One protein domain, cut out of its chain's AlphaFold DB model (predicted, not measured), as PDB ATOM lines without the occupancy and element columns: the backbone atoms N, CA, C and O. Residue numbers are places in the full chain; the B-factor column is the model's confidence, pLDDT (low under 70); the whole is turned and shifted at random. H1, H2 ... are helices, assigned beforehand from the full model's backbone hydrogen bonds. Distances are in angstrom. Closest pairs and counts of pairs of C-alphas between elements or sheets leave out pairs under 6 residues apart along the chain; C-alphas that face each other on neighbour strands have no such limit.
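This is residues 230 to 305 of the 425 residues of the protein "Hypothetical protein" of Rotaria magnacalcarata (UniProt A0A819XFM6). H3 and H4, joined by a tight turn, meet near their ends as a V, and the longest helix, H1, sits in the open side of the V and touches both arms. H2 packs on the near end of H4, and a long loop, residues 259 to 278, runs from H2 back to H3. The printed part has 76 residues with four named helices, in the order H1, H2, H3, H4, and no named strand; the class is all helix. The whole is compact and rounded, with a radius of gyration of the C-alphas of 11.2 A and spans of 30 by 25 by 22 A.

H1, residues 232 to 244, touches H3, residues 279 to 289, with its residues 232 to 236 alone. Their closest C-alphas, those of Leu 232 and His 286, are 6.2 A apart, and their lines are about perpendicular at 89 degrees. H1 also touches H4, residues 293 to 304, with residues 238 to 241 of H1 and 298 to 302 of H4. The closest C-alphas there, those of Gly 238 and Tyr 299, are 5.4 A apart, and the lines are about perpendicular at 74 degrees. H3 and H4 are close but not clearly touching, with the C-alphas of Leu 289 and Phe 295 closest at 6.3 A; they run opposite ways at a steep tilt of 68 degrees, only just short of about perpendicular. H2, residues 250 to 258, and H4 touch only at their ends, where the C-alphas of Trp 257 and Ser 294 are closest at 5.9 A; they run opposite ways at a steep tilt of 43 degrees. H1 and H2 are close but not clearly touching, with the C-alphas of Leu 242 and Lys 250 closest at 6.5 A; they run opposite ways at a steep tilt of 41 degrees. H2 and H3 are near each other, with 5 pairs of C-alphas within 10 A. In H1, H2 and H4 every O i to N i+4 pair is within hydrogen-bond range; in H3 it is 6 of 7.

H1 runs 18.4 A from C-alpha 232 at (128.425, 148.942, 168.595) to C-alpha 244. H4, 16.9 A long, ends with C-alpha 304 at (128.350, 147.830, 149.213). H3 measures 14.6 A and begins with C-alpha 279 at (121.125, 149.802, 173.869). H2 measures 12.4 A.

The C-alphas farthest apart, those of Glu 263 and Thr 305, are 30.6 A apart. The printed part has no cut. The links H1 to H2 and H3 to H4 are tight; the link H2 to H3, with 20 residues, is long. The mean pLDDT of the printed part is 75.8, and 20 residues are under 70: residues 244 to 249, 251, 258 to 264, 272 to 273 and 302 to 305.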
ATOM      1  N   LEU A 230     133.586 144.551 164.600       86.38
ATOM      2  CA  LEU A 230     132.709 145.693 164.371       86.38
ATOM      3  C   LEU A 230     132.395 146.389 165.693       86.38
ATOM      4  O   LEU A 230     132.267 145.731 166.723       86.38
ATOM      5  N   ASN A 231     132.251 147.713 165.666       87.00
ATOM      6  CA  ASN A 231     131.844 148.473 166.850       87.00
ATOM      7  C   ASN A 231     130.315 148.442 167.066       87.00
ATOM      8  O   ASN A 231     129.560 148.017 166.193       87.00
ATOM      9  N   LEU A 232     129.849 148.933 168.221       87.75
ATOM     10  CA  LEU A 232     128.425 148.942 168.595       87.75
ATOM     11  C   LEU A 232     127.515 149.584 167.539       87.75
ATOM     12  O   LEU A 232     126.455 149.039 167.230       87.75
ATOM     13  N   LYS A 233     127.936 150.713 166.955       84.75
ATOM     14  CA  LYS A 233     127.174 151.399 165.907       84.75
ATOM     15  C   LYS A 233     127.058 150.524 164.658       84.75
ATOM     16  O   LYS A 233     125.961 150.345 164.151       84.75
ATOM     17  N   GLN A 234     128.159 149.918 164.218       86.50
ATOM     18  CA  GLN A 234     128.184 149.037 163.044       86.50
ATOM     19  C   GLN A 234     127.323 147.781 163.246       86.50
ATOM     20  O   GLN A 234     126.596 147.377 162.340       86.50
ATOM     21  N   ILE A 235     127.338 147.194 164.449       87.69
ATOM     22  CA  ILE A 235     126.436 146.088 164.806       87.69
ATOM     23  C   ILE A 235     124.974 146.523 164.705       87.69
ATOM     24  O   ILE A 235     124.174 145.834 164.070       87.69
ATOM     25  N   LYS A 236     124.625 147.671 165.295       85.19
ATOM     26  CA  LYS A 236     123.264 148.213 165.241       85.19
ATOM     27  C   LYS A 236     122.826 148.464 163.798       85.19
ATOM     28  O   LYS A 236     121.768 147.984 163.400       85.19
ATOM     29  N   ASP A 237     123.658 149.138 163.010       82.31
ATOM     30  CA  ASP A 237     123.379 149.457 161.609       82.31
ATOM     31  C   ASP A 237     123.198 148.177 160.773       82.31
ATOM     32  O   ASP A 237     122.244 148.066 160.004       82.31
ATOM     33  N   GLY A 238     124.053 147.166 160.968       82.25
ATOM     34  CA  GLY A 238     123.933 145.863 160.312       82.25
ATOM     35  C   GLY A 238     122.654 145.105 160.682       82.25
ATOM     36  O   GLY A 238     121.973 144.574 159.805       82.25
ATOM     37  N   LEU A 239     122.279 145.090 161.965       83.31
ATOM     38  CA  LEU A 239     121.046 144.444 162.428       83.31
ATOM     39  C   LEU A 239     119.787 145.168 161.935       83.31
ATOM     40  O   LEU A 239     118.823 144.507 161.551       83.31
ATOM     41  N   ILE A 240     119.797 146.505 161.900       80.12
ATOM     42  CA  ILE A 240     118.708 147.303 161.317       80.12
ATOM     43  C   ILE A 240     118.581 146.987 159.825       80.12
ATOM     44  O   ILE A 240     117.482 146.680 159.365       80.12
ATOM     45  N   LYS A 241     119.693 146.978 159.077       76.12
ATOM     46  CA  LYS A 241     119.695 146.600 157.655       76.12
ATOM     47  C   LYS A 241     119.113 145.202 157.442       76.12
ATOM     48  O   LYS A 241     118.239 145.041 156.594       76.12
ATOM     49  N   LEU A 242     119.506 144.216 158.250       77.25
ATOM     50  CA  LEU A 242     118.957 142.861 158.149       77.25
ATOM     51  C   LEU A 242     117.467 142.808 158.499       77.25
ATOM     52  O   LEU A 242     116.701 142.104 157.841       77.25
ATOM     53  N   LYS A 243     117.025 143.582 159.495       76.31
ATOM     54  CA  LYS A 243     115.601 143.709 159.824       76.31
ATOM     55  C   LYS A 243     114.800 144.289 158.658       76.31
ATOM     56  O   LYS A 243     113.643 143.902 158.500       76.31
ATOM     57  N   MET A 244     115.396 145.144 157.833       68.62
ATOM     58  CA  MET A 244     114.736 145.771 156.685       68.62
ATOM     59  C   MET A 244     114.886 144.993 155.370       68.62
ATOM     60  O   MET A 244     114.156 145.282 154.426       68.62
ATOM     61  N   ASP A 245     115.772 143.994 155.293       66.50
ATOM     62  CA  ASP A 245     115.976 143.187 154.084       66.50
ATOM     63  C   ASP A 245     114.754 142.274 153.816       66.50
ATOM     64  O   ASP A 245     114.458 141.382 154.623       66.50
ATOM     65  N   PRO A 246     114.019 142.470 152.701       54.94
ATOM     66  CA  PRO A 246     112.842 141.669 152.377       54.94
ATOM     67  C   PRO A 246     113.182 140.356 151.654       54.94
ATOM     68  O   PRO A 246     112.290 139.532 151.455       54.94
ATOM     69  N   LYS A 247     114.430 140.167 151.202       56.09
ATOM     70  CA  LYS A 247     114.854 139.016 150.388       56.09
ATOM     71  C   LYS A 247     115.425 137.875 151.220       56.09
ATOM     72  O   LYS A 247     115.374 136.728 150.782       56.09
ATOM     73  N   ARG A 248     116.016 138.178 152.377       64.94
ATOM     74  CA  ARG A 248     116.753 137.200 153.185       64.94
ATOM     75  C   ARG A 248     115.912 136.681 154.352       64.94
ATOM     76  O   ARG A 248     115.269 137.454 155.059       64.94
ATOM     77  N   ASP A 249     115.961 135.371 154.602       66.25
ATOM     78  CA  ASP A 249     115.407 134.798 155.833       66.25
ATOM     79  C   ASP A 249     116.318 135.167 157.012       66.25
ATOM     80  O   ASP A 249     117.372 134.573 157.257       66.25
ATOM     81  N   LYS A 250     115.886 136.194 157.738       74.38
ATOM     82  CA  LYS A 250     116.599 136.813 158.857       74.38
ATOM     83  C   LYS A 250     116.914 135.806 159.964       74.38
ATOM     84  O   LYS A 250     118.006 135.820 160.527       74.38
ATOM     85  N   ASN A 251     115.971 134.906 160.245       68.88
ATOM     86  CA  ASN A 251     116.114 133.898 161.291       68.88
ATOM     87  C   ASN A 251     117.000 132.741 160.817       68.88
ATOM     88  O   ASN A 251     117.729 132.158 161.616       68.88
ATOM     89  N   MET A 252     116.973 132.397 159.526       70.31
ATOM     90  CA  MET A 252     117.938 131.455 158.951       70.31
ATOM     91  C   MET A 252     119.369 131.995 159.050       70.31
ATOM     92  O   MET A 252     120.243 131.261 159.495       70.31
ATOM     93  N   LEU A 253     119.605 133.265 158.706       73.44
ATOM     94  CA  LEU A 253     120.940 133.872 158.790       73.44
ATOM     95  C   LEU A 253     121.456 133.960 160.224       73.44
ATOM     96  O   LEU A 253     122.563 133.492 160.479       73.44
ATOM     97  N   LEU A 254     120.635 134.441 161.166       71.88
ATOM     98  CA  LEU A 254     120.984 134.423 162.593       71.88
ATOM     99  C   LEU A 254     121.365 133.010 163.050       71.88
ATOM    100  O   LEU A 254     122.385 132.827 163.703       71.88
ATOM    101  N   ARG A 255     120.594 131.989 162.650       70.38
ATOM    102  CA  ARG A 255     120.893 130.582 162.967       70.38
ATOM    103  C   ARG A 255     122.162 130.053 162.300       70.38
ATOM    104  O   ARG A 255     122.796 129.160 162.853       70.38
ATOM    105  N   THR A 256     122.539 130.563 161.133       71.44
ATOM    106  CA  THR A 256     123.825 130.226 160.509       71.44
ATOM    107  C   THR A 256     124.979 130.833 161.303       71.44
ATOM    108  O   THR A 256     125.947 130.134 161.580       71.44
ATOM    109  N   TRP A 257     124.845 132.083 161.749       73.50
ATOM    110  CA  TRP A 257     125.850 132.772 162.571       73.50
ATOM    111  C   TRP A 257     126.021 132.114 163.949       73.50
ATOM    112  O   TRP A 257     127.130 132.032 164.470       73.50
ATOM    113  N   VAL A 258     124.937 131.543 164.487       61.53
ATOM    114  CA  VAL A 258     124.918 130.721 165.711       61.53
ATOM    115  C   VAL A 258     125.795 129.469 165.594       61.53
ATOM    116  O   VAL A 258     126.401 129.071 166.579       61.53
ATOM    117  N   LYS A 259     125.893 128.831 164.417       61.16
ATOM    118  CA  LYS A 259     126.650 127.571 164.264       61.16
ATOM    119  C   LYS A 259     128.166 127.742 164.378       61.16
ATOM    120  O   LYS A 259     128.861 126.746 164.544       61.16
ATOM    121  N   GLU A 260     128.671 128.968 164.273       58.84
ATOM    122  CA  GLU A 260     130.106 129.259 164.364       58.84
ATOM    123  C   GLU A 260     130.602 129.347 165.822       58.84
ATOM    124  O   GLU A 260     131.806 129.276 166.040       58.84
ATOM    125  N   ASN A 261     129.705 129.444 166.818       61.16
ATOM    126  CA  ASN A 261     130.047 129.523 168.245       61.16
ATOM    127  C   ASN A 261     129.184 128.562 169.087       61.16
ATOM    128  O   ASN A 261     127.959 128.646 169.070       61.16
ATOM    129  N   GLU A 262     129.812 127.690 169.882       57.22
ATOM    130  CA  GLU A 262     129.110 126.671 170.689       57.22
ATOM    131  C   GLU A 262     128.248 127.265 171.829       57.22
ATOM    132  O   GLU A 262     127.273 126.643 172.247       57.22
ATOM    133  N   GLU A 263     128.536 128.493 172.282       63.28
ATOM    134  CA  GLU A 263     127.841 129.179 173.387       63.28
ATOM    135  C   GLU A 263     127.037 130.410 172.924       63.28
ATOM    136  O   GLU A 263     127.156 131.509 173.472       63.28
ATOM    137  N   PHE A 264     126.220 130.271 171.881       67.00
ATOM    138  CA  PHE A 264     125.380 131.379 171.419       67.00
ATOM    139  C   PHE A 264     124.040 131.437 172.176       67.00
ATOM    140  O   PHE A 264     123.375 130.409 172.343       67.00
ATOM    141  N   PRO A 265     123.575 132.617 172.619       72.81
ATOM    142  CA  PRO A 265     122.397 132.688 173.464       72.81
ATOM    143  C   PRO A 265     121.089 132.559 172.671       72.81
ATOM    144  O   PRO A 265     120.920 133.118 171.587       72.81
ATOM    145  N   SER A 266     120.107 131.877 173.264       73.88
ATOM    146  CA  SER A 266     118.807 131.604 172.637       73.88
ATOM    147  C   SER A 266     117.995 132.859 172.301       73.88
ATOM    148  O   SER A 266     117.190 132.819 171.384       73.88
ATOM    149  N   TRP A 267     118.211 133.988 172.979       77.56
ATOM    150  CA  TRP A 267     117.499 135.240 172.690       77.56
ATOM    151  C   TRP A 267     117.948 135.916 171.382       77.56
ATOM    152  O   TRP A 267     117.219 136.752 170.853       77.56
ATOM    153  N   LEU A 268     119.120 135.555 170.846       74.69
ATOM    154  CA  LEU A 268     119.702 136.128 169.626       74.69
ATOM    155  C   LEU A 268     119.419 135.251 168.385       74.69
ATOM    156  O   LEU A 268     119.939 135.509 167.307       74.69
ATOM    157  N   ASN A 269     118.579 134.214 168.505       72.56
ATOM    158  CA  ASN A 269     118.219 133.322 167.393       72.56
ATOM    159  C   ASN A 269     116.989 133.782 166.582       72.56
ATOM    160  O   ASN A 269     116.654 133.152 165.573       72.56
ATOM    161  N   SER A 270     116.315 134.848 167.023       73.38
ATOM    162  CA  SER A 270     115.105 135.383 166.403       73.38
ATOM    163  C   SER A 270     115.100 136.908 166.429       73.38
ATOM    164  O   SER A 270     115.385 137.527 167.449       73.38
ATOM    165  N   PHE A 271     114.685 137.532 165.326       71.81
ATOM    166  CA  PHE A 271     114.451 138.982 165.303       71.81
ATOM    167  C   PHE A 271     113.244 139.422 166.135       71.81
ATOM    168  O   PHE A 271     113.151 140.595 166.479       71.81
ATOM    169  N   THR A 272     112.329 138.513 166.483       67.25
ATOM    170  CA  THR A 272     111.170 138.848 167.330       67.25
ATOM    171  C   THR A 272     111.568 139.193 168.762       67.25
ATOM    172  O   THR A 272     110.837 139.897 169.444       67.25
ATOM    173  N   THR A 273     112.709 138.681 169.225       67.75
ATOM    174  CA  THR A 273     113.242 138.900 170.576       67.75
ATOM    175  C   THR A 273     114.298 140.005 170.618       67.75
ATOM    176  O   THR A 273     114.726 140.392 171.705       67.75
ATOM    177  N   LEU A 274     114.711 140.528 169.457       76.06
ATOM    178  CA  LEU A 274     115.702 141.593 169.338       76.06
ATOM    179  C   LEU A 274     115.031 142.961 169.304       76.06
ATOM    180  O   LEU A 274     114.587 143.439 168.257       76.06
ATOM    181  N   ASP A 275     115.018 143.611 170.459       79.19
ATOM    182  CA  ASP A 275     114.735 145.036 170.553       79.19
ATOM    183  C   ASP A 275     115.979 145.839 170.129       79.19
ATOM    184  O   ASP A 275     116.980 145.875 170.845       79.19
ATOM    185  N   LEU A 276     115.921 146.446 168.937       80.00
ATOM    186  CA  LEU A 276     117.014 147.238 168.354       80.00
ATOM    187  C   LEU A 276     117.053 148.689 168.863       80.00
ATOM    188  O   LEU A 276     118.013 149.413 168.573       80.00
ATOM    189  N   GLU A 277     116.026 149.128 169.592       80.19
ATOM    190  CA  GLU A 277     115.997 150.446 170.232       80.19
ATOM    191  C   GLU A 277     116.718 150.412 171.582       80.19
ATOM    192  O   GLU A 277     117.348 151.393 171.976       80.19
ATOM    193  N   ASN A 278     116.712 149.253 172.242       85.06
ATOM    194  CA  ASN A 278     117.368 149.036 173.523       85.06
ATOM    195  C   ASN A 278     118.891 148.851 173.389       85.06
ATOM    196  O   ASN A 278     119.380 147.831 172.897       85.06
ATOM    197  N   GLU A 279     119.656 149.814 173.909       85.44
ATOM    198  CA  GLU A 279     121.125 149.802 173.869       85.44
ATOM    199  C   GLU A 279     121.739 148.580 174.569       85.44
ATOM    200  O   GLU A 279     122.673 147.986 174.040       85.44
ATOM    201  N   ASN A 280     121.164 148.116 175.682       86.06
ATOM    202  CA  ASN A 280     121.659 146.939 176.407       86.06
ATOM    203  C   ASN A 280     121.530 145.651 175.570       86.06
ATOM    204  O   ASN A 280     122.363 144.749 175.656       86.06
ATOM    205  N   THR A 281     120.492 145.549 174.735       85.31
ATOM    206  CA  THR A 281     120.336 144.421 173.802       85.31
ATOM    207  C   THR A 281     121.424 144.456 172.732       85.31
ATOM    208  O   THR A 281     122.011 143.418 172.419       85.31
ATOM    209  N   ILE A 282     121.742 145.644 172.209       86.50
ATOM    210  CA  ILE A 282     122.811 145.841 171.222       86.50
ATOM    211  C   ILE A 282     124.187 145.549 171.828       86.50
ATOM    212  O   ILE A 282     124.994 144.877 171.190       86.50
ATOM    213  N   GLU A 283     124.450 145.980 173.062       88.00
ATOM    214  CA  GLU A 283     125.693 145.674 173.778       88.00
ATOM    215  C   GLU A 283     125.888 144.169 173.961       88.00
ATOM    216  O   GLU A 283     126.957 143.633 173.663       88.00
ATOM    217  N   LYS A 284     124.829 143.460 174.366       85.94
ATOM    218  CA  LYS A 284     124.859 141.997 174.461       85.94
ATOM    219  C   LYS A 284     125.063 141.345 173.098       85.94
ATOM    220  O   LYS A 284     125.843 140.404 172.998       85.94
ATOM    221  N   ALA A 285     124.405 141.835 172.047       85.19
ATOM    222  CA  ALA A 285     124.547 141.284 170.698       85.19
ATOM    223  C   ALA A 285     125.962 141.506 170.154       85.19
ATOM    224  O   ALA A 285     126.528 140.625 169.512       85.19
ATOM    225  N   HIS A 286     126.566 142.652 170.467       88.00
ATOM    226  CA  HIS A 286     127.925 142.992 170.077       88.00
ATOM    227  C   HIS A 286     128.958 142.006 170.629       88.00
ATOM    228  O   HIS A 286     129.881 141.657 169.900       88.00
ATOM    229  N   ILE A 287     128.790 141.483 171.851       83.75
ATOM    230  CA  ILE A 287     129.698 140.463 172.415       83.75
ATOM    231  C   ILE A 287     129.831 139.248 171.481       83.75
ATOM    232  O   ILE A 287     130.933 138.733 171.304       83.75
ATOM    233  N   TYR A 288     128.727 138.832 170.855       82.75
ATOM    234  CA  TYR A 288     128.678 137.639 170.009       82.75
ATOM    235  C   TYR A 288     128.888 137.930 168.519       82.75
ATOM    236  O   TYR A 288     129.449 137.101 167.807       82.75
ATOM    237  N   LEU A 289     128.430 139.088 168.031       84.88
ATOM    238  CA  LEU A 289     128.438 139.424 166.604       84.88
ATOM    239  C   LEU A 289     129.640 140.265 166.176       84.88
ATOM    240  O   LEU A 289     129.977 140.246 164.995       84.88
ATOM    241  N   SER A 290     130.307 140.976 167.099       86.19
ATOM    242  CA  SER A 290     131.407 141.899 166.767       86.19
ATOM    243  C   SER A 290     132.480 141.233 165.913       86.19
ATOM    244  O   SER A 290     132.919 141.830 164.937       86.19
ATOM    245  N   ARG A 291     132.856 139.989 166.230       83.19
ATOM    246  CA  ARG A 291     133.877 139.225 165.495       83.19
ATOM    247  C   ARG A 291     133.334 137.993 164.781       83.19
ATOM    248  O   ARG A 291     134.113 137.176 164.305       83.19
ATOM    249  N   ASN A 292     132.013 137.857 164.690       82.69
ATOM    250  CA  ASN A 292     131.426 136.747 163.960       82.69
ATOM    251  C   ASN A 292     131.716 136.912 162.459       82.69
ATOM    252  O   ASN A 292     131.352 137.928 161.863       82.69
ATOM    253  N   PHE A 293     132.369 135.913 161.856       84.75
ATOM    254  CA  PHE A 293     132.820 135.976 160.466       84.75
ATOM    255  C   PHE A 293     131.645 136.221 159.520       84.75
ATOM    256  O   PHE A 293     131.677 137.140 158.703       84.75
ATOM    257  N   SER A 294     130.581 135.432 159.667       83.75
ATOM    258  CA  SER A 294     129.423 135.516 158.784       83.75
ATOM    259  C   SER A 294     128.610 136.810 158.967       83.75
ATOM    260  O   SER A 294     128.039 137.313 157.998       83.75
ATOM    261  N   PHE A 295     128.586 137.401 160.167       85.00
ATOM    262  CA  PHE A 295     128.003 138.728 160.387       85.00
ATOM    263  C   PHE A 295     128.843 139.826 159.729       85.00
ATOM    264  O   PHE A 295     128.288 140.722 159.099       85.00
ATOM    265  N   ILE A 296     130.173 139.756 159.838       87.00
ATOM    266  CA  ILE A 296     131.088 140.705 159.189       87.00
ATOM    267  C   ILE A 296     130.969 140.625 157.667       87.00
ATOM    268  O   ILE A 296     130.882 141.663 157.013       87.00
ATOM    269  N   GLU A 297     130.919 139.415 157.110       84.94
ATOM    270  CA  GLU A 297     130.683 139.188 155.683       84.94
ATOM    271  C   GLU A 297     129.359 139.814 155.241       84.94
ATOM    272  O   GLU A 297     129.328 140.567 154.267       84.94
ATOM    273  N   TYR A 298     128.277 139.577 155.990       82.00
ATOM    274  CA  TYR A 298     126.985 140.204 155.724       82.00
ATOM    275  C   TYR A 298     127.055 141.732 155.794       82.00
ATOM    276  O   TYR A 298     126.568 142.407 154.890       82.00
ATOM    277  N   TYR A 299     127.658 142.277 156.850       83.12
ATOM    278  CA  TYR A 299     127.744 143.711 157.087       83.12
ATOM    279  C   TYR A 299     128.518 144.419 155.976       83.12
ATOM    280  O   TYR A 299     128.000 145.367 155.389       83.12
ATOM    281  N   LEU A 300     129.715 143.926 155.639       80.50
ATOM    282  CA  LEU A 300     130.542 144.498 154.579       80.50
ATOM    283  C   LEU A 300     129.874 144.347 153.210       80.50
ATOM    284  O   LEU A 300     129.774 145.335 152.485       80.50
ATOM    285  N   SER A 301     129.302 143.180 152.901       71.31
ATOM    286  CA  SER A 301     128.514 143.003 151.671       71.31
ATOM    287  C   SER A 301     127.332 143.981 151.616       71.31
ATOM    288  O   SER A 301     127.058 144.553 150.570       71.31
ATOM    289  N   GLY A 302     126.670 144.226 152.751       63.34
ATOM    290  CA  GLY A 302     125.527 145.130 152.919       63.34
ATOM    291  C   GLY A 302     125.853 146.629 152.945       63.34
ATOM    292  O   GLY A 302     124.951 147.466 152.857       63.34
ATOM    293  N   ILE A 303     127.119 147.007 153.125       59.53
ATOM    294  CA  ILE A 303     127.595 148.386 152.932       59.53
ATOM    295  C   ILE A 303     127.724 148.695 151.442       59.53
ATOM    296  O   ILE A 303     127.464 149.820 151.033       59.53
ATOM    297  N   ILE A 304     128.084 147.690 150.647       52.00
ATOM    298  CA  ILE A 304     128.350 147.830 149.213       52.00
ATOM    299  C   ILE A 304     127.085 147.569 148.397       52.00
ATOM    300  O   ILE A 304     126.859 148.232 147.388       52.00
ATOM    301  N   THR A 305     126.213 146.660 148.851       49.41
ATOM    302  CA  THR A 305     124.863 146.531 148.301       49.41
ATOM    303  C   THR A 305     124.007 147.688 148.811       49.41
ATOM    304  O   THR A 305     123.218 147.542 149.748       49.41
TER     305      THR A 305